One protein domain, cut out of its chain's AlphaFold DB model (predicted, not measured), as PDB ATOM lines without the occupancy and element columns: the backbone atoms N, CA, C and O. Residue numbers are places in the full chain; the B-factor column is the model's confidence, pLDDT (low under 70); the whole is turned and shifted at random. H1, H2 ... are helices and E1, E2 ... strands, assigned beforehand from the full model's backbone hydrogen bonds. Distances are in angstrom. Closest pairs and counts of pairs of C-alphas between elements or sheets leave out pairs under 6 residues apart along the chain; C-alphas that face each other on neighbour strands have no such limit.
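This is residues 2 to 93 of the 96 residues of an uncharacterized protein of Escherichia coli (UniProt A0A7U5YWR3). A strongly twisted sheet of four strands has its two longer helices, H1 and H3, side by side over one face, while the short helix H4 covers part of the opposite face. The short helix H2 sits by the end of E2 and the start of E4, and the loop of residues 44 to 55 leads from it to H3. The 92 printed residues include four named helices and four named strands, in the order E1 H1 E2 H2 H3 E3 E4 H4; the sheet is mixed, in the order E1 E2 E4 E3, and the class is mixed, helices and strands. The whole is compact, with a radius of gyration of the C-alphas of 12.0 A and spans of 35 by 26 by 21 A.

The sheet holds E1, residues 3 to 7, 12.9 A long from C-alpha 3 at (-10.242, 20.006, -48.699); E2, residues 34 to 38, 12.7 A; E4, residues 80 to 86, 18.7 A; and E3, residues 71 to 77, 17.2 A. H1, residues 14 to 25, is 16.6 A long, and H3, residues 56 to 66, is 15.2 A long from C-alpha 56 at (1.633, 6.825, -31.235). H2 is residues 40 to 43, and H4 is residues 89 to 92, ending with C-alpha 92 at (-10.840, 9.561, -51.162).

E1 and E3 are the edge strands. E1 and E2 are parallel at 28 degrees, with N 6 and O 36 2.7 A apart, within hydrogen-bond range. E2 and E4 are antiparallel at 145 degrees, with N 37 and O 83 at 2.8 A. E4 and E3, a hairpin, are antiparallel at 153 degrees, with N 73 and O 84 at 2.8 A. E1, H1, E2 form a strand-helix-strand unit, two parallel neighbour strands with a helix between, and E2, H2 H3, E3 a split one, with E4 between its strands; both crossovers are right-handed. H1 and H3 are on one face of the sheet, an arrangement of two layers. H1 is over E2 and along the strands, at a height over the sheet of 8.6 A. H3 touches H1, closest at the C-alphas of Val 18 and Ile 61, 5.8 A, the same way at 38 degrees, only just a steep tilt. H2 is on the same face as H3; its closest C-alpha to E4 is Ser 43 to His 81, 4.9 A. H4 is on the opposite face from H3, only just over E4, with 3 of its 4 C-alphas falling on that strand. In H1 and H3 every O i to N i+4 pair is within hydrogen-bond range; H2 and H4 are too short for such a pair.

The C-alphas farthest apart, those of Gly 29 and Ala 53, are 36.3 A apart. The printed part has no cut, and the link from H2 to H3 is long, with 12 residues. The mean pLDDT of the printed part is 81.2; residues 28 to 32, 47, 51 to 52, 77 to 80 and 93 are under 70.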
ATOM      1  N   ALA A   2     -14.533  20.522 -50.905       76.12
ATOM      2  CA  ALA A   2     -13.512  21.300 -50.209       76.12
ATOM      3  C   ALA A   2     -12.574  20.376 -49.422       76.12
ATOM      4  O   ALA A   2     -13.019  19.439 -48.753       76.12
ATOM      5  N   ILE A   3     -11.269  20.638 -49.528       81.25
ATOM      6  CA  ILE A   3     -10.242  20.006 -48.699       81.25
ATOM      7  C   ILE A   3      -9.855  21.011 -47.617       81.25
ATOM      8  O   ILE A   3      -9.409  22.114 -47.931       81.25
ATOM      9  N   HIS A   4     -10.003  20.635 -46.349       85.12
ATOM     10  CA  HIS A   4      -9.651  21.499 -45.221       85.12
ATOM     11  C   HIS A   4      -8.475  20.932 -44.434       85.12
ATOM     12  O   HIS A   4      -8.526  19.811 -43.930       85.12
ATOM     13  N   GLY A   5      -7.417  21.733 -44.309       86.25
ATOM     14  CA  GLY A   5      -6.205  21.363 -43.592       86.25
ATOM     15  C   GLY A   5      -6.352  21.454 -42.071       86.25
ATOM     16  O   GLY A   5      -6.771  22.480 -41.539       86.25
ATOM     17  N   VAL A   6      -5.917  20.413 -41.364       87.38
ATOM     18  CA  VAL A   6      -5.717  20.386 -39.912       87.38
ATOM     19  C   VAL A   6      -4.246  20.094 -39.641       87.38
ATOM     20  O   VAL A   6      -3.746  19.017 -39.966       87.38
ATOM     21  N   ARG A   7      -3.543  21.048 -39.028       88.56
ATOM     22  CA  ARG A   7      -2.129  20.880 -38.677       88.56
ATOM     23  C   ARG A   7      -1.980  20.132 -37.351       88.56
ATOM     24  O   ARG A   7      -2.465  20.587 -36.312       88.56
ATOM     25  N   LEU A   8      -1.251  19.023 -37.369       86.75
ATOM     26  CA  LEU A   8      -0.786  18.315 -36.186       86.75
ATOM     27  C   LEU A   8       0.562  18.897 -35.746       86.75
ATOM     28  O   LEU A   8       1.552  18.822 -36.467       86.75
ATOM     29  N   SER A   9       0.590  19.487 -34.555       84.00
ATOM     30  CA  SER A   9       1.805  19.992 -33.915       84.00
ATOM     31  C   SER A   9       2.137  19.175 -32.663       84.00
ATOM     32  O   SER A   9       1.277  18.479 -32.109       84.00
ATOM     33  N   LYS A  10       3.367  19.311 -32.156       78.69
ATOM     34  CA  LYS A  10       3.830  18.626 -30.935       78.69
ATOM     35  C   LYS A  10       2.998  18.954 -29.684       78.69
ATOM     36  O   LYS A  10       2.946  18.140 -28.762       78.69
ATOM     37  N   SER A  11       2.276  20.073 -29.650       82.12
ATOM     38  CA  SER A  11       1.386  20.461 -28.540       82.12
ATOM     39  C   SER A  11      -0.100  20.176 -28.798       82.12
ATOM     40  O   SER A  11      -0.922  20.348 -27.899       82.12
ATOM     41  N   SER A  12      -0.471  19.719 -30.000       83.94
ATOM     42  CA  SER A  12      -1.871  19.481 -30.355       83.94
ATOM     43  C   SER A  12      -2.497  18.374 -29.498       83.94
ATOM     44  O   SER A  12      -1.983  17.258 -29.408       83.94
ATOM     45  N   ASN A  13      -3.661  18.657 -28.911       88.50
ATOM     46  CA  ASN A  13      -4.436  17.661 -28.177       88.50
ATOM     47  C   ASN A  13      -5.159  16.711 -29.150       88.50
ATOM     48  O   ASN A  13      -5.958  17.154 -29.977       88.50
ATOM     49  N   VAL A  14      -4.936  15.402 -29.001       88.25
ATOM     50  CA  VAL A  14      -5.534  14.347 -29.844       88.25
ATOM     51  C   VAL A  14      -7.054  14.468 -29.947       88.25
ATOM     52  O   VAL A  14      -7.599  14.360 -31.041       88.25
ATOM     53  N   ARG A  15      -7.755  14.716 -28.834       89.31
ATOM     54  CA  ARG A  15      -9.224  14.791 -28.818       89.31
ATOM     55  C   ARG A  15      -9.731  15.971 -29.642       89.31
ATOM     56  O   ARG A  15     -10.716  15.825 -30.358       89.31
ATOM     57  N   TYR A  16      -9.057  17.116 -29.563       90.38
ATOM     58  CA  TYR A  16      -9.424  18.290 -30.355       90.38
ATOM     59  C   TYR A  16      -9.152  18.085 -31.837       90.38
ATOM     60  O   TYR A  16     -10.003  18.435 -32.648       90.38
ATOM     61  N   VAL A  17      -8.035  17.445 -32.188       90.38
ATOM     62  CA  VAL A  17      -7.740  17.096 -33.582       90.38
ATOM     63  C   VAL A  17      -8.807  16.148 -34.132       90.38
ATOM     64  O   VAL A  17      -9.393  16.434 -35.168       90.38
ATOM     65  N   VAL A  18      -9.141  15.074 -33.408       89.81
ATOM     66  CA  VAL A  18     -10.202  14.134 -33.812       89.81
ATOM     67  C   VAL A  18     -11.544  14.849 -33.995       89.81
ATOM     68  O   VAL A  18     -12.200  14.658 -35.014       89.81
ATOM     69  N   ASN A  19     -11.942  15.706 -33.052       90.31
ATOM     70  CA  ASN A  19     -13.195  16.455 -33.157       90.31
ATOM     71  C   ASN A  19     -13.200  17.420 -34.352       90.31
ATOM     72  O   ASN A  19     -14.204  17.501 -35.052       90.31
ATOM     73  N   ALA A  20     -12.095  18.124 -34.612       90.25
ATOM     74  CA  ALA A  20     -11.977  19.029 -35.753       90.25
ATOM     75  C   ALA A  20     -12.099  18.279 -37.088       90.25
ATOM     76  O   ALA A  20     -12.835  18.710 -37.970       90.25
ATOM     77  N   LEU A  21     -11.437  17.124 -37.206       89.81
ATOM     78  CA  LEU A  21     -11.519  16.262 -38.387       89.81
ATOM     79  C   LEU A  21     -12.952  15.769 -38.623       89.81
ATOM     80  O   LEU A  21     -13.447  15.836 -39.744       89.81
ATOM     81  N   ILE A  22     -13.650  15.344 -37.564       88.31
ATOM     82  CA  ILE A  22     -15.062  14.939 -37.645       88.31
ATOM     83  C   ILE A  22     -15.941  16.109 -38.084       88.31
ATOM     84  O   ILE A  22     -16.780  15.940 -38.962       88.31
ATOM     85  N   LEU A  23     -15.753  17.293 -37.500       88.69
ATOM     86  CA  LEU A  23     -16.538  18.475 -37.854       88.69
ATOM     87  C   LEU A  23     -16.363  18.859 -39.326       88.69
ATOM     88  O   LEU A  23     -17.341  19.228 -39.964       88.69
ATOM     89  N   ILE A  24     -15.150  18.747 -39.873       88.25
ATOM     90  CA  ILE A  24     -14.890  18.995 -41.295       88.25
ATOM     91  C   ILE A  24     -15.626  17.969 -42.162       88.25
ATOM     92  O   ILE A  24     -16.379  18.349 -43.054       88.25
ATOM     93  N   CYS A  25     -15.438  16.675 -41.889       85.44
ATOM     94  CA  CYS A  25     -15.996  15.609 -42.723       85.44
ATOM     95  C   CYS A  25     -17.526  15.506 -42.628       85.44
ATOM     96  O   CYS A  25     -18.174  15.107 -43.591       85.44
ATOM     97  N   CYS A  26     -18.107  15.851 -41.477       82.12
ATOM     98  CA  CYS A  26     -19.537  15.715 -41.199       82.12
ATOM     99  C   CYS A  26     -20.313  17.037 -41.295       82.12
ATOM    100  O   CYS A  26     -21.468  17.080 -40.871       82.12
ATOM    101  N   ARG A  27     -19.715  18.121 -41.812       72.75
ATOM    102  CA  ARG A  27     -20.434  19.382 -42.052       72.75
ATOM    103  C   ARG A  27     -21.575  19.140 -43.046       72.75
ATOM    104  O   ARG A  27     -21.360  18.968 -44.243       72.75
ATOM    105  N   VAL A  28     -22.791  19.085 -42.506       50.81
ATOM    106  CA  VAL A  28     -24.035  18.834 -43.237       50.81
ATOM    107  C   VAL A  28     -24.338  20.051 -44.113       50.81
ATOM    108  O   VAL A  28     -24.563  21.135 -43.584       50.81
ATOM    109  N   GLY A  29     -24.334  19.877 -45.438       53.75
ATOM    110  CA  GLY A  29     -24.815  20.889 -46.392       53.75
ATOM    111  C   GLY A  29     -23.882  21.216 -47.562       53.75
ATOM    112  O   GLY A  29     -24.370  21.680 -48.586       53.75
ATOM    113  N   GLU A  30     -22.580  20.923 -47.478       53.97
ATOM    114  CA  GLU A  30     -21.600  21.316 -48.509       53.97
ATOM    115  C   GLU A  30     -20.782  20.125 -49.045       53.97
ATOM    116  O   GLU A  30     -19.581  20.034 -48.833       53.97
ATOM    117  N   GLY A  31     -21.418  19.202 -49.773       58.62
ATOM    118  CA  GLY A  31     -20.727  18.200 -50.605       58.62
ATOM    119  C   GLY A  31     -19.773  17.215 -49.897       58.62
ATOM    120  O   GLY A  31     -19.776  17.055 -48.679       58.62
ATOM    121  N   ASP A  32     -18.971  16.508 -50.705       69.94
ATOM    122  CA  ASP A  32     -18.011  15.470 -50.288       69.94
ATOM    123  C   ASP A  32     -16.784  16.074 -49.548       69.94
ATOM    124  O   ASP A  32     -15.683  16.112 -50.088       69.94
ATOM    125  N   ASN A  33     -16.934  16.609 -48.333       80.44
ATOM    126  CA  ASN A  33     -15.812  17.251 -47.626       80.44
ATOM    127  C   ASN A  33     -14.708  16.264 -47.223       80.44
ATOM    128  O   ASN A  33     -14.973  15.170 -46.716       80.44
ATOM    129  N   VAL A  34     -13.456  16.694 -47.402       86.06
ATOM    130  CA  VAL A  34     -12.263  15.926 -47.034       86.06
ATOM    131  C   VAL A  34     -11.432  16.730 -46.046       86.06
ATOM    132  O   VAL A  34     -11.074  17.881 -46.294       86.06
ATOM    133  N   ALA A  35     -11.090  16.119 -44.917       88.88
ATOM    134  CA  ALA A  35     -10.122  16.688 -43.997       88.88
ATOM    135  C   ALA A  35      -8.712  16.220 -44.369       88.88
ATOM    136  O   ALA A  35      -8.487  15.039 -44.616       88.88
ATOM    137  N   HIS A  36      -7.758  17.144 -44.385       89.19
ATOM    138  CA  HIS A  36      -6.350  16.879 -44.651       89.19
ATOM    139  C   HIS A  36      -5.547  17.107 -43.369       89.19
ATOM    140  O   HIS A  36      -5.340  18.239 -42.946       89.19
ATOM    141  N   LEU A  37      -5.112  16.033 -42.723       89.06
ATOM    142  CA  LEU A  37      -4.237  16.072 -41.559       89.06
ATOM    143  C   LEU A  37      -2.773  16.100 -42.025       89.06
ATOM    144  O   LEU A  37      -2.332  15.188 -42.720       89.06
ATOM    145  N   PHE A  38      -2.023  17.124 -41.620       86.94
ATOM    146  CA  PHE A  38      -0.627  17.342 -42.026       86.94
ATOM    147  C   PHE A  38       0.221  17.893 -40.872       86.94
ATOM    148  O   PHE A  38      -0.323  18.332 -39.862       86.94
ATOM    149  N   GLY A  39       1.548  17.913 -41.012       85.12
ATOM    150  CA  GLY A  39       2.484  18.444 -40.010       85.12
ATOM    151  C   GLY A  39       3.629  17.479 -39.728       85.12
ATOM    152  O   GLY A  39       3.611  16.366 -40.232       85.12
ATOM    153  N   ASP A  40       4.599  17.888 -38.910       80.00
ATOM    154  CA  ASP A  40       5.911  17.230 -38.798       80.00
ATOM    155  C   ASP A  40       5.842  15.703 -38.575       80.00
ATOM    156  O   ASP A  40       6.563  14.952 -39.222       80.00
ATOM    157  N   GLU A  41       4.941  15.228 -37.702       80.69
ATOM    158  CA  GLU A  41       4.748  13.789 -37.424       80.69
ATOM    159  C   GLU A  41       4.084  13.025 -38.579       80.69
ATOM    160  O   GLU A  41       4.210  11.806 -38.680       80.69
ATOM    161  N   VAL A  42       3.324  13.730 -39.414       81.69
ATOM    162  CA  VAL A  42       2.542  13.169 -40.521       81.69
ATOM    163  C   VAL A  42       3.317  13.231 -41.832       81.69
ATOM    164  O   VAL A  42       3.221  12.314 -42.637       81.69
ATOM    165  N   SER A  43       4.138  14.264 -42.016       75.88
ATOM    166  CA  SER A  43       4.976  14.472 -43.197       75.88
ATOM    167  C   SER A  43       5.979  13.339 -43.424       75.88
ATOM    168  O   SER A  43       6.359  13.083 -44.562       75.88
ATOM    169  N   SER A  44       6.387  12.633 -42.365       75.00
ATOM    170  CA  SER A  44       7.271  11.463 -42.449       75.00
ATOM    171  C   SER A  44       6.530  10.137 -42.677       75.00
ATOM    172  O   SER A  44       7.156   9.076 -42.694       75.00
ATOM    173  N   ILE A  45       5.197  10.149 -42.788       78.81
ATOM    174  CA  ILE A  45       4.395   8.937 -42.971       78.81
ATOM    175  C   ILE A  45       4.286   8.617 -44.458       78.81
ATOM    176  O   ILE A  45       3.711   9.373 -45.237       78.81
ATOM    177  N   SER A  46       4.786   7.443 -44.832       73.00
ATOM    178  CA  SER A  46       4.587   6.868 -46.157       73.00
ATOM    179  C   SER A  46       3.267   6.083 -46.225       73.00
ATOM    180  O   SER A  46       2.909   5.427 -45.240       73.00
ATOM    181  N   PRO A  47       2.584   6.032 -47.387       69.94
ATOM    182  CA  PRO A  47       1.460   5.119 -47.623       69.94
ATOM    183  C   PRO A  47       1.792   3.638 -47.387       69.94
ATOM    184  O   PRO A  47       0.902   2.843 -47.097       69.94
ATOM    185  N   SER A  48       3.071   3.258 -47.484       72.38
ATOM    186  CA  SER A  48       3.541   1.895 -47.207       72.38
ATOM    187  C   SER A  48       3.702   1.584 -45.712       72.38
ATOM    188  O   SER A  48       3.874   0.417 -45.347       72.38
ATOM    189  N   HIS A  49       3.648   2.589 -44.830       75.12
ATOM    190  CA  HIS A  49       3.753   2.360 -43.393       75.12
ATOM    191  C   HIS A  49       2.498   1.673 -42.853       75.12
ATOM    192  O   HIS A  49       1.370   2.142 -43.007       75.12
ATOM    193  N   LYS A  50       2.705   0.565 -42.135       71.19
ATOM    194  CA  LYS A  50       1.647  -0.050 -41.327       71.19
ATOM    195  C   LYS A  50       1.256   0.901 -40.198       71.19
ATOM    196  O   LYS A  50       2.113   1.584 -39.647       71.19
ATOM    197  N   ILE A  51      -0.006   0.849 -39.764       67.69
ATOM    198  CA  ILE A  51      -0.512   1.653 -38.632       67.69
ATOM    199  C   ILE A  51       0.363   1.489 -37.372       67.69
ATOM    200  O   ILE A  51       0.561   2.444 -36.630       67.69
ATOM    201  N   GLN A  52       0.933   0.298 -37.158       69.25
ATOM    202  CA  GLN A  52       1.819  -0.012 -36.027       69.25
ATOM    203  C   GLN A  52       3.182   0.701 -36.080       69.25
ATOM    204  O   GLN A  52       3.838   0.819 -35.055       69.25
ATOM    205  N   ALA A  53       3.606   1.162 -37.259       77.44
ATOM    206  CA  ALA A  53       4.841   1.920 -37.461       77.44
ATOM    207  C   ALA A  53       4.609   3.441 -37.411       77.44
ATOM    208  O   ALA A  53       5.545   4.215 -37.599       77.44
ATOM    209  N   LEU A  54       3.365   3.882 -37.195       81.81
ATOM    210  CA  LEU A  54       3.042   5.298 -37.086       81.81
ATOM    211  C   LEU A  54       3.387   5.823 -35.689       81.81
ATOM    212  O   LEU A  54       3.273   5.079 -34.711       81.81
ATOM    213  N   PRO A  55       3.712   7.122 -35.563       85.31
ATOM    214  CA  PRO A  55       3.804   7.768 -34.263       85.31
ATOM    215  C   PRO A  55       2.544   7.504 -33.434       85.31
ATOM    216  O   PRO A  55       1.422   7.595 -33.944       85.31
ATOM    217  N   GLU A  56       2.722   7.210 -32.144       86.56
ATOM    218  CA  GLU A  56       1.633   6.825 -31.235       86.56
ATOM    219  C   GLU A  56       0.466   7.826 -31.277       86.56
ATOM    220  O   GLU A  56      -0.711   7.455 -31.267       86.56
ATOM    221  N   ARG A  57       0.793   9.117 -31.375       86.88
ATOM    222  CA  ARG A  57      -0.181  10.203 -31.462       86.88
ATOM    223  C   ARG A  57      -1.006  10.136 -32.747       86.88
ATOM    224  O   ARG A  57      -2.235  10.185 -32.670       86.88
ATOM    225  N   THR A  58      -0.365   9.971 -33.901       87.38
ATOM    226  CA  THR A  58      -1.059   9.807 -35.184       87.38
ATOM    227  C   THR A  58      -1.921   8.549 -35.185       87.38
ATOM    228  O   THR A  58      -3.091   8.613 -35.559       87.38
ATOM    229  N   ALA A  59      -1.407   7.426 -34.675       87.88
ATOM    230  CA  ALA A  59      -2.176   6.189 -34.544       87.88
ATOM    231  C   ALA A  59      -3.430   6.371 -33.665       87.88
ATOM    232  O   ALA A  59      -4.513   5.904 -34.023       87.88
ATOM    233  N   LYS A  60      -3.325   7.109 -32.548       90.69
ATOM    234  CA  LYS A  60      -4.469   7.452 -31.684       90.69
ATOM    235  C   LYS A  60      -5.513   8.309 -32.404       90.69
ATOM    236  O   LYS A  60      -6.705   8.053 -32.247       90.69
ATOM    237  N   ILE A  61      -5.088   9.289 -33.204       90.75
ATOM    238  CA  ILE A  61      -5.994  10.125 -34.009       90.75
ATOM    239  C   ILE A  61      -6.732   9.266 -35.039       90.75
ATOM    240  O   ILE A  61      -7.962   9.292 -35.084       90.75
ATOM    241  N   LEU A  62      -5.993   8.456 -35.804       89.44
ATOM    242  CA  LEU A  62      -6.539   7.558 -36.825       89.44
ATOM    243  C   LEU A  62      -7.516   6.531 -36.239       89.44
ATOM    244  O   LEU A  62      -8.594   6.297 -36.784       89.44
ATOM    245  N   SER A  63      -7.185   5.960 -35.080       89.31
ATOM    246  CA  SER A  63      -8.097   5.075 -34.354       89.31
ATOM    247  C   SER A  63      -9.359   5.817 -33.900       89.31
ATOM    248  O   SER A  63     -10.466   5.293 -34.023       89.31
ATOM    249  N   GLY A  64      -9.214   7.057 -33.421       90.56
ATOM    250  CA  GLY A  64     -10.323   7.902 -32.985       90.56
ATOM    251  C   GLY A  64     -11.322   8.216 -34.098       90.56
ATOM    252  O   GLY A  64     -12.524   8.094 -33.875       90.56
ATOM    253  N   ILE A  65     -10.845   8.566 -35.294       90.56
ATOM    254  CA  ILE A  65     -11.715   8.829 -36.453       90.56
ATOM    255  C   ILE A  65     -12.329   7.539 -37.017       90.56
ATOM    256  O   ILE A  65     -13.509   7.528 -37.357       90.56
ATOM    257  N   SER A  66     -11.583   6.427 -37.036       88.12
ATOM    258  CA  SER A  66     -12.081   5.147 -37.552       88.12
ATOM    259  C   SER A  66     -13.210   4.589 -36.678       88.12
ATOM    260  O   SER A  66     -14.250   4.182 -37.191       88.12
ATOM    261  N   ARG A  67     -13.096   4.708 -35.345       89.94
ATOM    262  CA  ARG A  67     -14.188   4.398 -34.395       89.94
ATOM    263  C   ARG A  67     -15.438   5.263 -34.582       89.94
ATOM    264  O   ARG A  67     -16.493   4.927 -34.057       89.94
ATOM    265  N   ARG A  68     -15.320   6.394 -35.278       87.44
ATOM    266  CA  ARG A  68     -16.422   7.314 -35.585       87.44
ATOM    267  C   ARG A  68     -16.984   7.108 -36.994       87.44
ATOM    268  O   ARG A  68     -17.816   7.899 -37.417       87.44
ATOM    269  N   GLY A  69     -16.560   6.052 -37.693       85.88
ATOM    270  CA  GLY A  69     -17.067   5.693 -39.018       85.88
ATOM    271  C   GLY A  69     -16.424   6.459 -40.175       85.88
ATOM    272  O   GLY A  69     -16.921   6.376 -41.291       85.88
ATOM    273  N   LEU A  70     -15.339   7.201 -39.933       88.56
ATOM    274  CA  LEU A  70     -14.595   7.889 -40.988       88.56
ATOM    275  C   LEU A  70     -13.535   6.966 -41.594       88.56
ATOM    276  O   LEU A  70     -12.924   6.149 -40.902       88.56
ATOM    277  N   THR A  71     -13.278   7.145 -42.885       88.25
ATOM    278  CA  THR A  71     -12.193   6.477 -43.602       88.25
ATOM    279  C   THR A  71     -11.024   7.428 -43.796       88.25
ATOM    280  O   THR A  71     -11.196   8.647 -43.810       88.25
ATOM    281  N   PHE A  72      -9.820   6.876 -43.937       88.25
ATOM    282  CA  PHE A  72      -8.625   7.668 -44.188       88.25
ATOM    283  C   PHE A  72      -7.712   7.010 -45.219       88.25
ATOM    284  O   PHE A  72      -7.714   5.790 -45.381       88.25
ATOM    285  N   HIS A  73      -6.926   7.835 -45.898       85.62
ATOM    286  CA  HIS A  73      -5.922   7.424 -46.865       85.62
ATOM    287  C   HIS A  73      -4.696   8.333 -46.744       85.62
ATOM    288  O   HIS A  73      -4.830   9.536 -46.531       85.62
ATOM    289  N   VAL A  74      -3.502   7.757 -46.854       81.38
ATOM    290  CA  VAL A  74      -2.258   8.529 -46.903       81.38
ATOM    291  C   VAL A  74      -1.963   8.806 -48.366       81.38
ATOM    292  O   VAL A  74      -1.763   7.862 -49.125       81.38
ATOM    293  N   ALA A  75      -1.920  10.074 -48.754       75.19
ATOM    294  CA  ALA A  75      -1.591  10.475 -50.116       75.19
ATOM    295  C   ALA A  75      -0.691  11.720 -50.107       75.19
ATOM    296  O   ALA A  75      -0.663  12.469 -49.124       75.19
ATOM    297  N   PRO A  76       0.081  11.947 -51.180       70.25
ATOM    298  CA  PRO A  76       0.730  13.233 -51.388       70.25
ATOM    299  C   PRO A  76      -0.318  14.325 -51.667       70.25
ATOM    300  O   PRO A  76      -1.270  14.118 -52.416       70.25
ATOM    301  N   HIS A  77      -0.134  15.508 -51.081       64.69
ATOM    302  CA  HIS A  77      -0.852  16.730 -51.435       64.69
ATOM    303  C   HIS A  77       0.147  17.804 -51.876       64.69
ATOM    304  O   HIS A  77       0.753  18.485 -51.044       64.69
ATOM    305  N   GLY A  78       0.344  17.952 -53.187       67.75
ATOM    306  CA  GLY A  78       1.426  18.793 -53.705       67.75
ATOM    307  C   GLY A  78       2.789  18.246 -53.268       67.75
ATOM    308  O   GLY A  78       3.061  17.065 -53.459       67.75
ATOM    309  N   GLU A  79       3.628  19.082 -52.654       59.31
ATOM    310  CA  GLU A  79       4.976  18.701 -52.196       59.31
ATOM    311  C   GLU A  79       5.004  17.967 -50.840       59.31
ATOM    312  O   GLU A  79       6.060  17.504 -50.418       59.31
ATOM    313  N   ASN A  80       3.868  17.850 -50.137       59.41
ATOM    314  CA  ASN A  80       3.826  17.313 -48.774       59.41
ATOM    315  C   ASN A  80       2.965  16.051 -48.660       59.41
ATOM    316  O   ASN A  80       1.848  15.996 -49.170       59.41
ATOM    317  N   HIS A  81       3.450  15.053 -47.917       71.81
ATOM    318  CA  HIS A  81       2.651  13.893 -47.519       71.81
ATOM    319  C   HIS A  81       1.659  14.257 -46.407       71.81
ATOM    320  O   HIS A  81       1.996  14.986 -45.469       71.81
ATOM    321  N   GLY A  82       0.441  13.724 -46.509       82.25
ATOM    322  CA  GLY A  82      -0.627  13.962 -45.549       82.25
ATOM    323  C   GLY A  82      -1.605  12.798 -45.442       82.25
ATOM    324  O   GLY A  82      -1.610  11.865 -46.248       82.25
ATOM    325  N   ILE A  83      -2.449  12.852 -44.416       88.69
ATOM    326  CA  ILE A  83      -3.538  11.899 -44.207       88.69
ATOM    327  C   ILE A  83      -4.841  12.593 -44.587       88.69
ATOM    328  O   ILE A  83      -5.260  13.552 -43.941       88.69
ATOM    329  N   PHE A  84      -5.511  12.071 -45.598       88.62
ATOM    330  CA  PHE A  84      -6.830  12.514 -46.017       88.62
ATOM    331  C   PHE A  84      -7.902  11.671 -45.358       88.62
ATOM    332  O   PHE A  84      -7.763  10.456 -45.243       88.62
ATOM    333  N   ILE A  85      -8.969  12.316 -44.908       89.88
ATOM    334  CA  ILE A  85     -10.028  11.711 -44.108       89.88
ATOM    335  C   ILE A  85     -11.364  12.133 -44.704       89.88
ATOM    336  O   ILE A  85     -11.566  13.308 -44.998       89.88
ATOM    337  N   ALA A  86     -12.277  11.183 -44.867       88.75
ATOM    338  CA  ALA A  86     -13.601  11.424 -45.426       88.75
ATOM    339  C   ALA A  86     -14.647  10.512 -44.774       88.75
ATOM    340  O   ALA A  86     -14.321   9.592 -44.023       88.75
ATOM    341  N   THR A  87     -15.921  10.751 -45.080       87.56
ATOM    342  CA  THR A  87     -17.024   9.882 -44.635       87.56
ATOM    343  C   THR A  87     -17.124   8.594 -45.446       87.56
ATOM    344  O   THR A  87     -17.587   7.585 -44.927       87.56
ATOM    345  N   HIS A  88     -16.690   8.609 -46.711       83.56
ATOM    346  CA  HIS A  88     -16.753   7.454 -47.603       83.56
ATOM    347  C   HIS A  88     -15.439   7.267 -48.370       83.56
ATOM    348  O   HIS A  88     -14.870   8.236 -48.872       83.56
ATOM    349  N   PRO A  89     -14.984   6.018 -48.580       79.88
ATOM    350  CA  PRO A  89     -13.749   5.739 -49.316       79.88
ATOM    351  C   PRO A  89     -13.823   6.174 -50.787       79.88
ATOM    352  O   PRO A  89     -12.818   6.573 -51.364       79.88
ATOM    353  N   LYS A  90     -15.024   6.188 -51.385       80.06
ATOM    354  CA  LYS A  90     -15.240   6.695 -52.752       80.06
ATOM    355  C   LYS A  90     -14.860   8.171 -52.908       80.06
ATOM    356  O   LYS A  90     -14.504   8.577 -54.006       80.06
ATOM    357  N   ILE A  91     -14.935   8.954 -51.830       76.19
ATOM    358  CA  ILE A  91     -14.537  10.366 -51.821       76.19
ATOM    359  C   ILE A  91     -13.012  10.472 -51.898       76.19
ATOM    360  O   ILE A  91     -12.488  11.280 -52.657       76.19
ATOM    361  N   LEU A  92     -12.304   9.606 -51.168       72.31
ATOM    362  CA  LEU A  92     -10.840   9.561 -51.162       72.31
ATOM    363  C   LEU A  92     -10.284   9.121 -52.522       72.31
ATOM    364  O   LEU A  92      -9.318   9.705 -52.994       72.31
ATOM    365  N   ASN A  93     -10.939   8.173 -53.200       67.19
ATOM    366  CA  ASN A  93     -10.518   7.705 -54.528       67.19
ATOM    367  C   ASN A  93     -10.649   8.757 -55.641       67.19
ATOM    368  O   ASN A  93     -10.032   8.595 -56.685       67.19
TER     369      ASN A  93